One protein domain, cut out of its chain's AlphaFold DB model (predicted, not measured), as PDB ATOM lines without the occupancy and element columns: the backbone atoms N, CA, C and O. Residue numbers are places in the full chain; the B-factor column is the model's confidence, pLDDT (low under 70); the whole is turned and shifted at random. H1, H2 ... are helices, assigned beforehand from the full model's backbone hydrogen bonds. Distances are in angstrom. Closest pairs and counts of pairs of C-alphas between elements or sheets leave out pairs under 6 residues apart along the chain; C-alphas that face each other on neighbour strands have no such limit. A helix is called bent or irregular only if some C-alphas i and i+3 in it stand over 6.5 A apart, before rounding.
ATOM      1  N   LEU A   3     132.681 131.546 235.083       73.38
ATOM      2  CA  LEU A   3     131.864 131.049 233.971       73.38
ATOM      3  C   LEU A   3     131.328 129.628 234.210       73.38
ATOM      4  O   LEU A   3     130.172 129.331 233.907       73.38
ATOM      5  N   ILE A   4     132.151 128.775 234.823       77.12
ATOM      6  CA  ILE A   4     131.809 127.383 235.140       77.12
ATOM      7  C   ILE A   4     130.692 127.341 236.192       77.12
ATOM      8  O   ILE A   4     129.746 126.567 236.058       77.12
ATOM      9  N   ASP A   5     130.730 128.230 237.187       77.12
ATOM     10  CA  ASP A   5     129.711 128.301 238.242       77.12
ATOM     11  C   ASP A   5     128.335 128.691 237.685       77.12
ATOM     12  O   ASP A   5     127.311 128.105 238.036       77.12
ATOM     13  N   ARG A   6     128.315 129.616 236.716       74.44
ATOM     14  CA  ARG A   6     127.091 130.064 236.042       74.44
ATOM     15  C   ARG A   6     126.470 128.958 235.189       74.44
ATOM     16  O   ARG A   6     125.258 128.774 235.247       74.44
ATOM     17  N   ILE A   7     127.290 128.184 234.472       78.81
ATOM     18  CA  ILE A   7     126.849 127.001 233.714       78.81
ATOM     19  C   ILE A   7     126.319 125.927 234.670       78.81
ATOM     20  O   ILE A   7     125.248 125.369 234.440       78.81
ATOM     21  N   THR A   8     127.005 125.682 235.786       77.44
ATOM     22  CA  THR A   8     126.608 124.670 236.777       77.44
ATOM     23  C   THR A   8     125.299 125.051 237.475       77.44
ATOM     24  O   THR A   8     124.412 124.210 237.630       77.44
ATOM     25  N   LYS A   9     125.117 126.336 237.811       77.25
ATOM     26  CA  LYS A   9     123.842 126.899 238.281       77.25
ATOM     27  C   LYS A   9     122.743 126.777 237.239       77.25
ATOM     28  O   LYS A   9     121.620 126.473 237.611       77.25
ATOM     29  N   PHE A  10     123.049 126.967 235.957       75.56
ATOM     30  CA  PHE A  10     122.073 126.829 234.877       75.56
ATOM     31  C   PHE A  10     121.636 125.374 234.669       75.56
ATOM     32  O   PHE A  10     120.449 125.101 234.512       75.56
ATOM     33  N   ILE A  11     122.577 124.429 234.747       76.81
ATOM     34  CA  ILE A  11     122.308 122.985 234.684       76.81
ATOM     35  C   ILE A  11     121.471 122.534 235.889       76.81
ATOM     36  O   ILE A  11     120.563 121.716 235.736       76.81
ATOM     37  N   ARG A  12     121.745 123.081 237.080       77.31
ATOM     38  CA  ARG A  12     120.972 122.841 238.310       77.31
ATOM     39  C   ARG A  12     119.686 123.672 238.405       77.31
ATOM     40  O   ARG A  12     118.911 123.461 239.333       77.31
ATOM     41  N   SER A  13     119.439 124.587 237.467       77.06
ATOM     42  CA  SER A  13     118.247 125.434 237.467       77.06
ATOM     43  C   SER A  13     117.021 124.665 236.952       77.06
ATOM     44  O   SER A  13     117.155 123.700 236.186       77.06
ATOM     45  N   PRO A  14     115.796 125.112 237.290       71.19
ATOM     46  CA  PRO A  14     114.567 124.542 236.739       71.19
ATOM     47  C   PRO A  14     114.516 124.589 235.202       71.19
ATOM     48  O   PRO A  14     113.836 123.769 234.585       71.19
ATOM     49  N   GLN A  15     115.249 125.502 234.555       76.06
ATOM     50  CA  GLN A  15     115.348 125.566 233.093       76.06
ATOM     51  C   GLN A  15     116.209 124.418 232.539       76.06
ATOM     52  O   GLN A  15     115.811 123.775 231.567       76.06
ATOM     53  N   GLY A  16     117.327 124.086 233.195       79.31
ATOM     54  CA  GLY A  16     118.171 122.939 232.842       79.31
ATOM     55  C   GLY A  16     117.459 121.600 233.045       79.31
ATOM     56  O   GLY A  16     117.505 120.727 232.177       79.31
ATOM     57  N   GLN A  17     116.704 121.456 234.138       79.94
ATOM     58  CA  GLN A  17     115.873 120.268 234.364       79.94
ATOM     59  C   GLN A  17     114.776 120.115 233.303       79.94
ATOM     60  O   GLN A  17     114.587 119.018 232.776       79.94
ATOM     61  N   LYS A  18     114.101 121.209 232.922       82.38
ATOM     62  CA  LYS A  18     113.122 121.204 231.821       82.38
ATOM     63  C   LYS A  18     113.760 120.813 230.492       82.38
ATOM     64  O   LYS A  18     113.152 120.048 229.748       82.38
ATOM     65  N   ALA A  19     114.964 121.297 230.190       81.44
ATOM     66  CA  ALA A  19     115.692 120.907 228.985       81.44
ATOM     67  C   ALA A  19     116.015 119.403 228.990       81.44
ATOM     68  O   ALA A  19     115.736 118.712 228.013       81.44
ATOM     69  N   ARG A  20     116.496 118.854 230.115       81.75
ATOM     70  CA  ARG A  20     116.741 117.406 230.254       81.75
ATOM     71  C   ARG A  20     115.459 116.585 230.129       81.75
ATOM     72  O   ARG A  20     115.471 115.564 229.451       81.75
ATOM     73  N   ALA A  21     114.354 117.034 230.723       81.69
ATOM     74  CA  ALA A  21     113.060 116.362 230.623       81.69
ATOM     75  C   ALA A  21     112.506 116.384 229.189       81.69
ATOM     76  O   ALA A  21     111.972 115.382 228.720       81.69
ATOM     77  N   GLN A  22     112.670 117.496 228.468       79.94
ATOM     78  CA  GLN A  22     112.309 117.598 227.053       79.94
ATOM     79  C   GLN A  22     113.162 116.676 226.184       79.94
ATOM     80  O   GLN A  22     112.615 115.975 225.340       79.94
ATOM     81  N   VAL A  23     114.472 116.605 226.431       81.75
ATOM     82  CA  VAL A  23     115.377 115.681 225.732       81.75
ATOM     83  C   VAL A  23     115.023 114.229 226.042       81.75
ATOM     84  O   VAL A  23     114.935 113.424 225.124       81.75
ATOM     85  N   GLN A  24     114.756 113.881 227.302       78.56
ATOM     86  CA  GLN A  24     114.336 112.528 227.676       78.56
ATOM     87  C   GLN A  24     113.001 112.144 227.042       78.56
ATOM     88  O   GLN A  24     112.865 111.014 226.586       78.56
ATOM     89  N   ARG A  25     112.031 113.064 226.976       75.75
ATOM     90  CA  ARG A  25     110.755 112.840 226.280       75.75
ATOM     91  C   ARG A  25     110.963 112.680 224.780       75.75
ATOM     92  O   ARG A  25     110.491 111.709 224.211       75.75
ATOM     93  N   ALA A  26     111.745 113.561 224.160       73.25
ATOM     94  CA  ALA A  26     112.079 113.470 222.743       73.25
ATOM     95  C   ALA A  26     112.856 112.187 222.399       73.25
ATOM     96  O   ALA A  26     112.662 111.631 221.323       73.25
ATOM     97  N   ALA A  27     113.705 111.700 223.309       72.06
ATOM     98  CA  ALA A  27     114.440 110.448 223.160       72.06
ATOM     99  C   ALA A  27     113.558 109.211 223.393       72.06
ATOM    100  O   ALA A  27     113.756 108.191 222.732       72.06
ATOM    101  N   ARG A  28     112.583 109.299 224.307       74.56
ATOM    102  CA  ARG A  28     111.589 108.244 224.560       74.56
ATOM    103  C   ARG A  28     110.547 108.122 223.457       74.56
ATOM    104  O   ARG A  28     109.914 107.077 223.384       74.56
ATOM    105  N   ASP A  29     110.380 109.137 222.612       70.12
ATOM    106  CA  ASP A  29     109.379 109.123 221.551       70.12
ATOM    107  C   ASP A  29     109.955 108.626 220.208       70.12
ATOM    108  O   ASP A  29     110.580 109.391 219.462       70.12
ATOM    109  N   PRO A  30     109.719 107.356 219.817       60.62
ATOM    110  CA  PRO A  30     110.118 106.859 218.500       60.62
ATOM    111  C   PRO A  30     109.386 107.588 217.361       60.62
ATOM    112  O   PRO A  30     109.914 107.688 216.253       60.62
ATOM    113  N   ARG A  31     108.212 108.179 217.625       71.62
ATOM    114  CA  ARG A  31     107.469 109.001 216.654       71.62
ATOM    115  C   ARG A  31     108.222 110.269 216.252       71.62
ATOM    116  O   ARG A  31     108.122 110.697 215.100       71.62
ATOM    117  N   ASN A  32     109.034 110.830 217.152       74.81
ATOM    118  CA  ASN A  32     109.884 111.970 216.819       74.81
ATOM    119  C   ASN A  32     111.059 111.572 215.928       74.81
ATOM    120  O   ASN A  32     111.473 112.391 215.112       74.81
ATOM    121  N   LYS A  33     111.542 110.321 215.993       71.81
ATOM    122  CA  LYS A  33     112.598 109.836 215.090       71.81
ATOM    123  C   LYS A  33     112.156 109.869 213.632       71.81
ATOM    124  O   LYS A  33     112.942 110.295 212.802       71.81
ATOM    125  N   ALA A  34     110.918 109.487 213.314       77.62
ATOM    126  CA  ALA A  34     110.422 109.525 211.935       77.62
ATOM    127  C   ALA A  34     110.338 110.963 211.389       77.62
ATOM    128  O   ALA A  34     110.757 111.237 210.264       77.62
ATOM    129  N   LYS A  35     109.863 111.910 212.212       78.06
ATOM    130  CA  LYS A  35     109.866 113.342 211.870       78.06
ATOM    131  C   LYS A  35     111.286 113.890 211.735       78.06
ATOM    132  O   LYS A  35     111.552 114.583 210.759       78.06
ATOM    133  N   LEU A  36     112.192 113.541 212.651       82.56
ATOM    134  CA  LEU A  36     113.602 113.917 212.574       82.56
ATOM    135  C   LEU A  36     114.252 113.347 211.324       82.56
ATOM    136  O   LEU A  36     114.870 114.104 210.606       82.56
ATOM    137  N   GLN A  37     114.081 112.062 211.021       79.06
ATOM    138  CA  GLN A  37     114.638 111.435 209.822       79.06
ATOM    139  C   GLN A  37     114.138 112.119 208.557       79.06
ATOM    140  O   GLN A  37     114.930 112.373 207.660       79.06
ATOM    141  N   ARG A  38     112.855 112.488 208.495       81.69
ATOM    142  CA  ARG A  38     112.299 113.213 207.348       81.69
ATOM    143  C   ARG A  38     112.845 114.636 207.246       81.69
ATOM    144  O   ARG A  38     113.143 115.087 206.145       81.69
ATOM    145  N   LEU A  39     113.016 115.326 208.372       85.81
ATOM    146  CA  LEU A  39     113.607 116.665 208.415       85.81
ATOM    147  C   LEU A  39     115.097 116.624 208.059       85.81
ATOM    148  O   LEU A  39     115.543 117.408 207.234       85.81
ATOM    149  N   LEU A  40     115.839 115.660 208.605       84.12
ATOM    150  CA  LEU A  40     117.256 115.417 208.357       84.12
ATOM    151  C   LEU A  40     117.494 114.969 206.914       84.12
ATOM    152  O   LEU A  40     118.441 115.427 206.295       84.12
ATOM    153  N   ALA A  41     116.629 114.123 206.352       82.94
ATOM    154  CA  ALA A  41     116.678 113.725 204.946       82.94
ATOM    155  C   ALA A  41     116.371 114.903 204.019       82.94
ATOM    156  O   ALA A  41     116.995 115.023 202.975       82.94
ATOM    157  N   LYS A  42     115.465 115.806 204.409       81.56
ATOM    158  CA  LYS A  42     115.175 117.032 203.654       81.56
ATOM    159  C   LYS A  42     116.301 118.064 203.777       81.56
ATOM    160  O   LYS A  42     116.588 118.758 202.813       81.56
ATOM    161  N   PHE A  43     116.969 118.127 204.926       82.94
ATOM    162  CA  PHE A  43     118.123 118.996 205.157       82.94
ATOM    163  C   PHE A  43     119.380 118.467 204.448       82.94
ATOM    164  O   PHE A  43     120.082 119.219 203.785       82.94
ATOM    165  N   ARG A  44     119.618 117.150 204.502       74.69
ATOM    166  CA  ARG A  44     120.710 116.452 203.804       74.69
ATOM    167  C   ARG A  44     120.478 116.371 202.295       74.69
ATOM    168  O   ARG A  44     121.418 116.510 201.529       74.69
ATOM    169  N   GLY A  45     119.233 116.179 201.868       64.25
ATOM    170  CA  GLY A  45     118.829 116.126 200.459       64.25
ATOM    171  C   GLY A  45     118.550 117.493 199.828       64.25
ATOM    172  O   GLY A  45     118.384 117.574 198.619       64.25
ATOM    173  N   GLY A  46     118.504 118.568 200.621       61.03
ATOM    174  CA  GLY A  46     118.290 119.937 200.140       61.03
ATOM    175  C   GLY A  46     119.565 120.659 199.695       61.03
ATOM    176  O   GLY A  46     119.468 121.714 199.078       61.03
TER     177      GLY A  46
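Overview. This is residues 3 to 46 of the 63 residues of an uncharacterized protein of Actinomadura sp. CNU-125 (UniProt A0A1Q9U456). Three helices follow one another end to end in a wide, open U: H3, the longest by residues, is one arm, H2 is the floor, and the shorter H1 is the other arm. The arms stand at the two ends of H2 and point to the same side of it, with empty space between them, and the chain turns each corner through a tight link. The printed part has 44 residues with three named helices in the order H1, H2, H3 and no named strand, and its class is all helix. It is extended, with a radius of gyration of the C-alphas of 15.1 A, and its outline is flat, spanning 41 by 23 by 10 A.

Along the chain. Start with the longest helix, H3, at residues 30 to 45: find C-alpha 30 at (110.118, 106.859, 218.500), and from there the helix runs 22.1 A to C-alpha 45 at (118.829, 116.126, 200.459). Step back along the chain to H2, residues 14 to 28, which measures 20.6 A from first to last C-alpha. Before it comes H1, residues 3 to 11; find its C-alpha 3 at (131.864, 131.049, 233.971), 12.5 A from C-alpha 11. None of the three helices is bent or irregular.

Arrangement. Look first where H3 follows H2: the two are close but not clearly touching, and their closest C-alphas, those of Ala 26 and Asn 32, are 6.5 A apart. Their lines are about perpendicular, at 88 degrees, and their centres are 19.8 A apart. At the other end of H2, H1 is also close but not clearly touching, and here the closest C-alphas are those of Phe 10 and Gly 16, 5.9 A apart. H1 and H2 run the same way at a steep tilt of 59 degrees, with their centres 17.4 A apart. H1 and H3 are apart. In the backbones of H1 and H2 you will find every O i to N i+4 pair within hydrogen-bond range, and in H3 10 of 12.

Size, cuts and confidence. Measure the whole between the C-alphas of Asp 5 and Gly 45, the two farthest apart, at 41.2 A; the C-alphas of Leu 3 and Gly 46, the first and last printed, are 38.1 A apart. Residues 21 to 46 stand free, of which 21 to 28 belong to H2 and 30 to 45 to H3. Both links are tight, with 2 residues between H1 and H2 and 1 residue between H2 and H3. The printed part has no cut. Read the B-factor column for the model's confidence: the mean pLDDT of the printed part is 76.8, and residue 30 and residues 45 to 46 are under 70.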